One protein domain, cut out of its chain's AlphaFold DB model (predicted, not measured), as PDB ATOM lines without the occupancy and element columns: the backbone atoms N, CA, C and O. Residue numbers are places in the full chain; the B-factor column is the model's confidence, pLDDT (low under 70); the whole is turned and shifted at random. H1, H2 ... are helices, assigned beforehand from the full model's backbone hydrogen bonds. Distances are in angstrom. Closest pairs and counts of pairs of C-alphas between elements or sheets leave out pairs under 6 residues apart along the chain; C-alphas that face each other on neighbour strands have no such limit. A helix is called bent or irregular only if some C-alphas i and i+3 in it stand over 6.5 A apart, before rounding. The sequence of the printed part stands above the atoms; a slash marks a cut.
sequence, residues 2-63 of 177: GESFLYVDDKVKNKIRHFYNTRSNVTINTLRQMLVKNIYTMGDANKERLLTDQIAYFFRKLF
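What this domain is: This is residues 2 to 63 of the 177 residues of an uncharacterized protein of Paenibacillus sp. BGI2013 (UniProt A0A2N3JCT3). Two long helices, H4 and H3, meet end to end at a corner as a wide, open V, and at the far end of H3 the chain turns back through H2, with the small helix H1 near H2, to make a flat, open hook with an empty middle. No helix touches another, and residues 29 to 63, with H4 and most of H3, stand free as one long angled arm. The printed part has 62 residues with four named helices, in the order H1, H2, H3, H4, and no named strand; the class is all helix. The whole is only just extended, close to loose, with a radius of gyration of the C-alphas of 16.3 A, and its C-alphas span 49 by 30 by 14 A.

Where its parts are: The longest helix, H4, holds residues 45 to 63 and measures 27.7 A from C-alpha 45 at (-2.769, -52.010, -10.506) to C-alpha 63 at (17.473, -66.655, -22.540). H4 is neither bent nor irregular, but only just: C-alphas 45 and 48 are 6.4 A apart. H3, residues 25 to 42, is 25.2 A long and begins with C-alpha 25 at (-17.087, -32.547, -29.355). H2, residues 10 to 21, is 16.3 A long. H1, residues 3 to 7, is 8.4 A long and only just irregular, with C-alphas 3 and 6 at 6.52 A.

How they stand to each other: H4 and H3 meet only through their link, residues 43 and 44. H3 and H2 are close but not clearly touching; their closest C-alphas, those of Ile 28 and Tyr 20, are 7.5 A apart. The lines of H2 and H3 stand at a steep tilt of 57 degrees, and the two run opposite ways. H1 and H2 are close but not clearly touching, with the closest C-alphas, those of Phe 5 and Lys 13, 7.4 A apart. H4 is apart from both H1 and H2, and H1 is apart from H3. In H2 and H3 every O i to N i+4 pair is within hydrogen-bond range; in H4 14 of 15 are, and in H1 0 of 1, beside 1 of 2 O i to N i+3 pairs.

The domain as a whole: The two C-alphas farthest apart, those of Val 26 and Phe 63, are 50.0 A apart, and the first and last printed C-alphas, those of Gly 2 and Phe 63, are 33.8 A apart. The outline is flat. The printed part has no cut, and the links H1 to H2, H2 to H3 and H3 to H4 are tight. The mean pLDDT of the printed part is 72.4; it is under 70 at residues 2 to 7, residues 38 to 53 and residue 56.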
ATOM      1  N   GLY A   2      -2.622 -39.020 -28.947       66.31
ATOM      2  CA  GLY A   2      -1.398 -39.150 -28.134       66.31
ATOM      3  C   GLY A   2      -0.198 -39.727 -28.896       66.31
ATOM      4  O   GLY A   2      -0.365 -40.269 -29.988       66.31
ATOM      5  N   GLU A   3       0.990 -39.651 -28.292       65.38
ATOM      6  CA  GLU A   3       2.283 -40.079 -28.865       65.38
ATOM      7  C   GLU A   3       2.300 -41.555 -29.301       65.38
ATOM      8  O   GLU A   3       2.911 -41.921 -30.302       65.38
ATOM      9  N   SER A   4       1.531 -42.405 -28.618       63.34
ATOM     10  CA  SER A   4       1.413 -43.837 -28.916       63.34
ATOM     11  C   SER A   4       0.711 -44.135 -30.247       63.34
ATOM     12  O   SER A   4       0.816 -45.251 -30.750       63.34
ATOM     13  N   PHE A   5      -0.006 -43.166 -30.834       68.06
ATOM     14  CA  PHE A   5      -0.774 -43.355 -32.070       68.06
ATOM     15  C   PHE A   5       0.106 -43.746 -33.262       68.06
ATOM     16  O   PHE A   5      -0.350 -44.451 -34.160       68.06
ATOM     17  N   LEU A   6       1.374 -43.326 -33.262       67.06
ATOM     18  CA  LEU A   6       2.326 -43.630 -34.329       67.06
ATOM     19  C   LEU A   6       2.617 -45.135 -34.441       67.06
ATOM     20  O   LEU A   6       2.751 -45.641 -35.555       67.06
ATOM     21  N   TYR A   7       2.609 -45.848 -33.312       65.56
ATOM     22  CA  TYR A   7       3.000 -47.258 -33.199       65.56
ATOM     23  C   TYR A   7       1.841 -48.255 -33.349       65.56
ATOM     24  O   TYR A   7       2.035 -49.452 -33.168       65.56
ATOM     25  N   VAL A   8       0.629 -47.780 -33.649       73.62
ATOM     26  CA  VAL A   8      -0.548 -48.645 -33.824       73.62
ATOM     27  C   VAL A   8      -0.704 -49.049 -35.295       73.62
ATOM     28  O   VAL A   8      -0.474 -48.233 -36.190       73.62
ATOM     29  N   ASP A   9      -1.148 -50.280 -35.550       79.00
ATOM     30  CA  ASP A   9      -1.468 -50.777 -36.893       79.00
ATOM     31  C   ASP A   9      -2.466 -49.882 -37.651       79.00
ATOM     32  O   ASP A   9      -3.442 -49.367 -37.090       79.00
ATOM     33  N   ASP A  10      -2.287 -49.765 -38.970       77.25
ATOM     34  CA  ASP A  10      -3.068 -48.855 -39.823       77.25
ATOM     35  C   ASP A  10      -4.574 -49.161 -39.846       77.25
ATOM     36  O   ASP A  10      -5.408 -48.249 -39.883       77.25
ATOM     37  N   LYS A  11      -4.960 -50.439 -39.717       77.38
ATOM     38  CA  LYS A  11      -6.375 -50.839 -39.577       77.38
ATOM     39  C   LYS A  11      -7.022 -50.223 -38.338       77.38
ATOM     40  O   LYS A  11      -8.192 -49.840 -38.368       77.38
ATOM     41  N   VAL A  12      -6.273 -50.128 -37.244       78.62
ATOM     42  CA  VAL A  12      -6.753 -49.563 -35.983       78.62
ATOM     43  C   VAL A  12      -6.737 -48.037 -36.057       78.62
ATOM     44  O   VAL A  12      -7.712 -47.409 -35.645       78.62
ATOM     45  N   LYS A  13      -5.716 -47.430 -36.679       79.12
ATOM     46  CA  LYS A  13      -5.671 -45.978 -36.940       79.12
ATOM     47  C   LYS A  13      -6.897 -45.489 -37.713       79.12
ATOM     48  O   LYS A  13      -7.486 -44.477 -37.334       79.12
ATOM     49  N   ASN A  14      -7.328 -46.220 -38.741       82.88
ATOM     50  CA  ASN A  14      -8.516 -45.867 -39.526       82.88
ATOM     51  C   ASN A  14      -9.810 -45.956 -38.710       82.88
ATOM     52  O   ASN A  14     -10.641 -45.051 -38.784       82.88
ATOM     53  N   LYS A  15      -9.960 -46.986 -37.869       82.19
ATOM     54  CA  LYS A  15     -11.104 -47.098 -36.947       82.19
ATOM     55  C   LYS A  15     -11.129 -45.956 -35.931       82.19
ATOM     56  O   LYS A  15     -12.182 -45.371 -35.701       82.19
ATOM     57  N   ILE A  16      -9.970 -45.607 -35.371       80.12
ATOM     58  CA  ILE A  16      -9.829 -44.495 -34.426       80.12
ATOM     59  C   ILE A  16     -10.194 -43.168 -35.104       80.12
ATOM     60  O   ILE A  16     -11.000 -42.412 -34.572       80.12
ATOM     61  N   ARG A  17      -9.660 -42.889 -36.300       82.25
ATOM     62  CA  ARG A  17     -10.005 -41.678 -37.064       82.25
ATOM     63  C   ARG A  17     -11.497 -41.601 -37.361       82.25
ATOM     64  O   ARG A  17     -12.106 -40.565 -37.127       82.25
ATOM     65  N   HIS A  18     -12.094 -42.700 -37.820       84.62
ATOM     66  CA  HIS A  18     -13.524 -42.737 -38.102       84.62
ATOM     67  C   HIS A  18     -14.361 -42.463 -36.846       84.62
ATOM     68  O   HIS A  18     -15.297 -41.670 -36.901       84.62
ATOM     69  N   PHE A  19     -13.970 -43.039 -35.707       81.81
ATOM     70  CA  PHE A  19     -14.606 -42.812 -34.411       81.81
ATOM     71  C   PHE A  19     -14.553 -41.342 -33.965       81.81
ATOM     72  O   PHE A  19     -15.567 -40.808 -33.521       81.81
ATOM     73  N   TYR A  20     -13.407 -40.667 -34.106       79.88
ATOM     74  CA  TYR A  20     -13.291 -39.244 -33.760       79.88
ATOM     75  C   TYR A  20     -14.036 -38.331 -34.741       79.88
ATOM     76  O   TYR A  20     -14.597 -37.327 -34.317       79.88
ATOM     77  N   ASN A  21     -14.101 -38.694 -36.024       83.62
ATOM     78  CA  ASN A  21     -14.771 -37.884 -37.046       83.62
ATOM     79  C   ASN A  21     -16.307 -37.979 -36.995       83.62
ATOM     80  O   ASN A  21     -16.984 -37.084 -37.486       83.62
ATOM     81  N   THR A  22     -16.873 -39.049 -36.427       83.88
ATOM     82  CA  THR A  22     -18.335 -39.278 -36.378       83.88
ATOM     83  C   THR A  22     -19.000 -38.824 -35.080       83.88
ATOM     84  O   THR A  22     -20.216 -38.952 -34.935       83.88
ATOM     85  N   ARG A  23     -18.244 -38.309 -34.103       81.69
ATOM     86  CA  ARG A  23     -18.769 -37.973 -32.772       81.69
ATOM     87  C   ARG A  23     -18.676 -36.481 -32.486       81.69
ATOM     88  O   ARG A  23     -17.745 -35.805 -32.902       81.69
ATOM     89  N   SER A  24     -19.656 -35.974 -31.741       85.44
ATOM     90  CA  SER A  24     -19.689 -34.573 -31.326       85.44
ATOM     91  C   SER A  24     -18.590 -34.268 -30.303       85.44
ATOM     92  O   SER A  24     -18.240 -35.114 -29.474       85.44
ATOM     93  N   ASN A  25     -18.104 -33.024 -30.302       79.56
ATOM     94  CA  ASN A  25     -17.087 -32.547 -29.355       79.56
ATOM     95  C   ASN A  25     -17.487 -32.761 -27.888       79.56
ATOM     96  O   ASN A  25     -16.634 -33.050 -27.050       79.56
ATOM     97  N   VAL A  26     -18.786 -32.684 -27.582       81.62
ATOM     98  CA  VAL A  26     -19.318 -32.956 -26.239       81.62
ATOM     99  C   VAL A  26     -19.027 -34.398 -25.833       81.62
ATOM    100  O   VAL A  26     -18.436 -34.615 -24.781       81.62
ATOM    101  N   THR A  27     -19.346 -35.361 -26.703       81.94
ATOM    102  CA  THR A  27     -19.131 -36.802 -26.474       81.94
ATOM    103  C   THR A  27     -17.648 -37.125 -26.298       81.94
ATOM    104  O   THR A  27     -17.267 -37.904 -25.426       81.94
ATOM    105  N   ILE A  28     -16.791 -36.499 -27.111       82.56
ATOM    106  CA  ILE A  28     -15.336 -36.668 -27.036       82.56
ATOM    107  C   ILE A  28     -14.805 -36.151 -25.692       82.56
ATOM    108  O   ILE A  28     -13.981 -36.815 -25.059       82.56
ATOM    109  N   ASN A  29     -15.305 -35.007 -25.218       81.56
ATOM    110  CA  ASN A  29     -14.916 -34.452 -23.924       81.56
ATOM    111  C   ASN A  29     -15.399 -35.310 -22.749       81.56
ATOM    112  O   ASN A  29     -14.639 -35.507 -21.801       81.56
ATOM    113  N   THR A  30     -16.605 -35.882 -22.819       82.94
ATOM    114  CA  THR A  30     -17.095 -36.805 -21.781       82.94
ATOM    115  C   THR A  30     -16.254 -38.078 -21.736       82.94
ATOM    116  O   THR A  30     -15.815 -38.493 -20.664       82.94
ATOM    117  N   LEU A  31     -15.945 -38.658 -22.902       80.44
ATOM    118  CA  LEU A  31     -15.045 -39.809 -23.020       80.44
ATOM    119  C   LEU A  31     -13.660 -39.506 -22.452       80.44
ATOM    120  O   LEU A  31     -13.092 -40.335 -21.745       80.44
ATOM    121  N   ARG A  32     -13.125 -38.312 -22.717       79.56
ATOM    122  CA  ARG A  32     -11.841 -37.877 -22.163       79.56
ATOM    123  C   ARG A  32     -11.880 -37.818 -20.638       79.56
ATOM    124  O   ARG A  32     -10.969 -38.336 -20.005       79.56
ATOM    125  N   GLN A  33     -12.923 -37.236 -20.046       82.44
ATOM    126  CA  GLN A  33     -13.070 -37.173 -18.587       82.44
ATOM    127  C   GLN A  33     -13.224 -38.566 -17.961       82.44
ATOM    128  O   GLN A  33     -12.582 -38.854 -16.952       82.44
ATOM    129  N   MET A  34     -14.005 -39.452 -18.584       78.94
ATOM    130  CA  MET A  34     -14.156 -40.841 -18.137       78.94
ATOM    131  C   MET A  34     -12.844 -41.622 -18.223       78.94
ATOM    132  O   MET A  34     -12.496 -42.335 -17.287       78.94
ATOM    133  N   LEU A  35     -12.085 -41.463 -19.312       76.06
ATOM    134  CA  LEU A  35     -10.779 -42.101 -19.472       76.06
ATOM    135  C   LEU A  35      -9.777 -41.593 -18.442       76.06
ATOM    136  O   LEU A  35      -9.110 -42.404 -17.819       76.06
ATOM    137  N   VAL A  36      -9.696 -40.281 -18.222       75.75
ATOM    138  CA  VAL A  36      -8.800 -39.698 -17.212       75.75
ATOM    139  C   VAL A  36      -9.152 -40.227 -15.821       75.75
ATOM    140  O   VAL A  36      -8.270 -40.720 -15.121       75.75
ATOM    141  N   LYS A  37     -10.438 -40.223 -15.451       74.50
ATOM    142  CA  LYS A  37     -10.911 -40.775 -14.174       74.50
ATOM    143  C   LYS A  37     -10.553 -42.258 -14.028       74.50
ATOM    144  O   LYS A  37     -10.031 -42.651 -12.989       74.50
ATOM    145  N   ASN A  38     -10.755 -43.052 -15.080       68.00
ATOM    146  CA  ASN A  38     -10.434 -44.478 -15.075       68.00
ATOM    147  C   ASN A  38      -8.921 -44.747 -15.025       68.00
ATOM    148  O   ASN A  38      -8.491 -45.659 -14.325       68.00
ATOM    149  N   ILE A  39      -8.105 -43.945 -15.714       65.94
ATOM    150  CA  ILE A  39      -6.639 -44.038 -15.685       65.94
ATOM    151  C   ILE A  39      -6.117 -43.744 -14.277       65.94
ATOM    152  O   ILE A  39      -5.272 -44.489 -13.789       65.94
ATOM    153  N   TYR A  40      -6.654 -42.727 -13.594       60.06
ATOM    154  CA  TYR A  40      -6.282 -42.440 -12.206       60.06
ATOM    155  C   TYR A  40      -6.669 -43.575 -11.251       60.06
ATOM    156  O   TYR A  40      -5.890 -43.904 -10.365       60.06
ATOM    157  N   THR A  41      -7.812 -44.236 -11.461       62.97
ATOM    158  CA  THR A  41      -8.215 -45.394 -10.639       62.97
ATOM    159  C   THR A  41      -7.487 -46.698 -10.987       62.97
ATOM    160  O   THR A  41      -7.418 -47.595 -10.157       62.97
ATOM    161  N   MET A  42      -6.945 -46.830 -12.201       56.53
ATOM    162  CA  MET A  42      -6.206 -48.020 -12.656       56.53
ATOM    163  C   MET A  42      -4.678 -47.873 -12.528       56.53
ATOM    164  O   MET A  42      -3.953 -48.833 -12.792       56.53
ATOM    165  N   GLY A  43      -4.185 -46.687 -12.151       53.16
ATOM    166  CA  GLY A  43      -2.767 -46.318 -12.189       53.16
ATOM    167  C   GLY A  43      -1.846 -47.163 -11.305       53.16
ATOM    168  O   GLY A  43      -0.689 -47.361 -11.680       53.16
ATOM    169  N   ASP A  44      -2.353 -47.718 -10.201       52.06
ATOM    170  CA  ASP A  44      -1.547 -48.551  -9.299       52.06
ATOM    171  C   ASP A  44      -1.545 -50.036  -9.692       52.06
ATOM    172  O   ASP A  44      -0.488 -50.660  -9.726       52.06
ATOM    173  N   ALA A  45      -2.681 -50.594 -10.124       51.28
ATOM    174  CA  ALA A  45      -2.769 -52.010 -10.506       51.28
ATOM    175  C   ALA A  45      -2.014 -52.353 -11.810       51.28
ATOM    176  O   ALA A  45      -1.690 -53.514 -12.064       51.28
ATOM    177  N   ASN A  46      -1.739 -51.358 -12.661       53.62
ATOM    178  CA  ASN A  46      -1.089 -51.574 -13.958       53.62
ATOM    179  C   ASN A  46       0.440 -51.448 -13.923       53.62
ATOM    180  O   ASN A  46       1.093 -52.003 -14.804       53.62
ATOM    181  N   LYS A  47       1.025 -50.750 -12.938       54.66
ATOM    182  CA  LYS A  47       2.487 -50.578 -12.848       54.66
ATOM    183  C   LYS A  47       3.203 -51.888 -12.548       54.66
ATOM    184  O   LYS A  47       4.175 -52.206 -13.226       54.66
ATOM    185  N   GLU A  48       2.697 -52.668 -11.595       58.00
ATOM    186  CA  GLU A  48       3.265 -53.984 -11.277       58.00
ATOM    187  C   GLU A  48       3.184 -54.927 -12.479       58.00
ATOM    188  O   GLU A  48       4.164 -55.578 -12.829       58.00
ATOM    189  N   ARG A  49       2.048 -54.923 -13.186       57.31
ATOM    190  CA  ARG A  49       1.838 -55.748 -14.379       57.31
ATOM    191  C   ARG A  49       2.780 -55.362 -15.527       57.31
ATOM    192  O   ARG A  49       3.366 -56.238 -16.160       57.31
ATOM    193  N   LEU A  50       2.989 -54.061 -15.741       63.31
ATOM    194  CA  LEU A  50       3.961 -53.524 -16.702       63.31
ATOM    195  C   LEU A  50       5.402 -53.898 -16.344       63.31
ATOM    196  O   LEU A  50       6.157 -54.286 -17.232       63.31
ATOM    197  N   LEU A  51       5.776 -53.824 -15.064       67.50
ATOM    198  CA  LEU A  51       7.101 -54.239 -14.598       67.50
ATOM    199  C   LEU A  51       7.313 -55.740 -14.804       67.50
ATOM    200  O   LEU A  51       8.341 -56.138 -15.347       67.50
ATOM    201  N   THR A  52       6.332 -56.579 -14.459       66.12
ATOM    202  CA  THR A  52       6.426 -58.027 -14.694       66.12
ATOM    203  C   THR A  52       6.526 -58.374 -16.179       66.12
ATOM    204  O   THR A  52       7.325 -59.235 -16.544       66.12
ATOM    205  N   ASP A  53       5.793 -57.674 -17.050       65.69
ATOM    206  CA  ASP A  53       5.850 -57.890 -18.500       65.69
ATOM    207  C   ASP A  53       7.194 -57.425 -19.093       65.69
ATOM    208  O   ASP A  53       7.749 -58.093 -19.967       65.69
ATOM    209  N   GLN A  54       7.764 -56.320 -18.597       71.25
ATOM    210  CA  GLN A  54       9.092 -55.842 -19.004       71.25
ATOM    211  C   GLN A  54      10.207 -56.787 -18.555       71.25
ATOM    212  O   GLN A  54      11.099 -57.106 -19.345       71.25
ATOM    213  N   ILE A  55      10.138 -57.273 -17.314       73.94
ATOM    214  CA  ILE A  55      11.077 -58.259 -16.777       73.94
ATOM    215  C   ILE A  55      10.986 -59.551 -17.600       73.94
ATOM    216  O   ILE A  55      12.000 -60.024 -18.114       73.94
ATOM    217  N   ALA A  56       9.782 -60.084 -17.819       69.62
ATOM    218  CA  ALA A  56       9.571 -61.281 -18.632       69.62
ATOM    219  C   ALA A  56      10.082 -61.112 -20.073       69.62
ATOM    220  O   ALA A  56      10.692 -62.029 -20.627       69.62
ATOM    221  N   TYR A  57       9.892 -59.935 -20.677       71.94
ATOM    222  CA  TYR A  57      10.427 -59.620 -22.000       71.94
ATOM    223  C   TYR A  57      11.962 -59.605 -22.024       71.94
ATOM    224  O   TYR A  57      12.569 -60.158 -22.944       71.94
ATOM    225  N   PHE A  58      12.601 -59.029 -21.002       75.00
ATOM    226  CA  PHE A  58      14.057 -59.031 -20.870       75.00
ATOM    227  C   PHE A  58      14.609 -60.455 -20.731       75.00
ATOM    228  O   PHE A  58      15.503 -60.844 -21.485       75.00
ATOM    229  N   PHE A  59      14.013 -61.264 -19.848       73.56
ATOM    230  CA  PHE A  59      14.350 -62.681 -19.698       73.56
ATOM    231  C   PHE A  59      14.186 -63.437 -21.017       73.56
ATOM    232  O   PHE A  59      15.100 -64.134 -21.446       73.56
ATOM    233  N   ARG A  60      13.069 -63.247 -21.724       71.56
ATOM    234  CA  ARG A  60      12.831 -63.883 -23.026       71.56
ATOM    235  C   ARG A  60      13.880 -63.489 -24.065       71.56
ATOM    236  O   ARG A  60      14.342 -64.349 -24.806       71.56
ATOM    237  N   LYS A  61      14.291 -62.220 -24.118       72.94
ATOM    238  CA  LYS A  61      15.310 -61.738 -25.064       72.94
ATOM    239  C   LYS A  61      16.705 -62.300 -24.759       72.94
ATOM    240  O   LYS A  61      17.448 -62.586 -25.693       72.94
ATOM    241  N   LEU A  62      17.041 -62.467 -23.480       75.94
ATOM    242  CA  LEU A  62      18.353 -62.942 -23.040       75.94
ATOM    243  C   LEU A  62      18.469 -64.473 -23.093       75.94
ATOM    244  O   LEU A  62      19.446 -65.003 -23.610       75.94
ATOM    245  N   PHE A  63      17.451 -65.193 -22.616       72.50
ATOM    246  CA  PHE A  63      17.473 -66.655 -22.540       72.50
ATOM    247  C   PHE A  63      17.187 -67.338 -23.876       72.50
ATOM    248  O   PHE A  63      17.723 -68.416 -24.106       72.50
TER     249      PHE A  63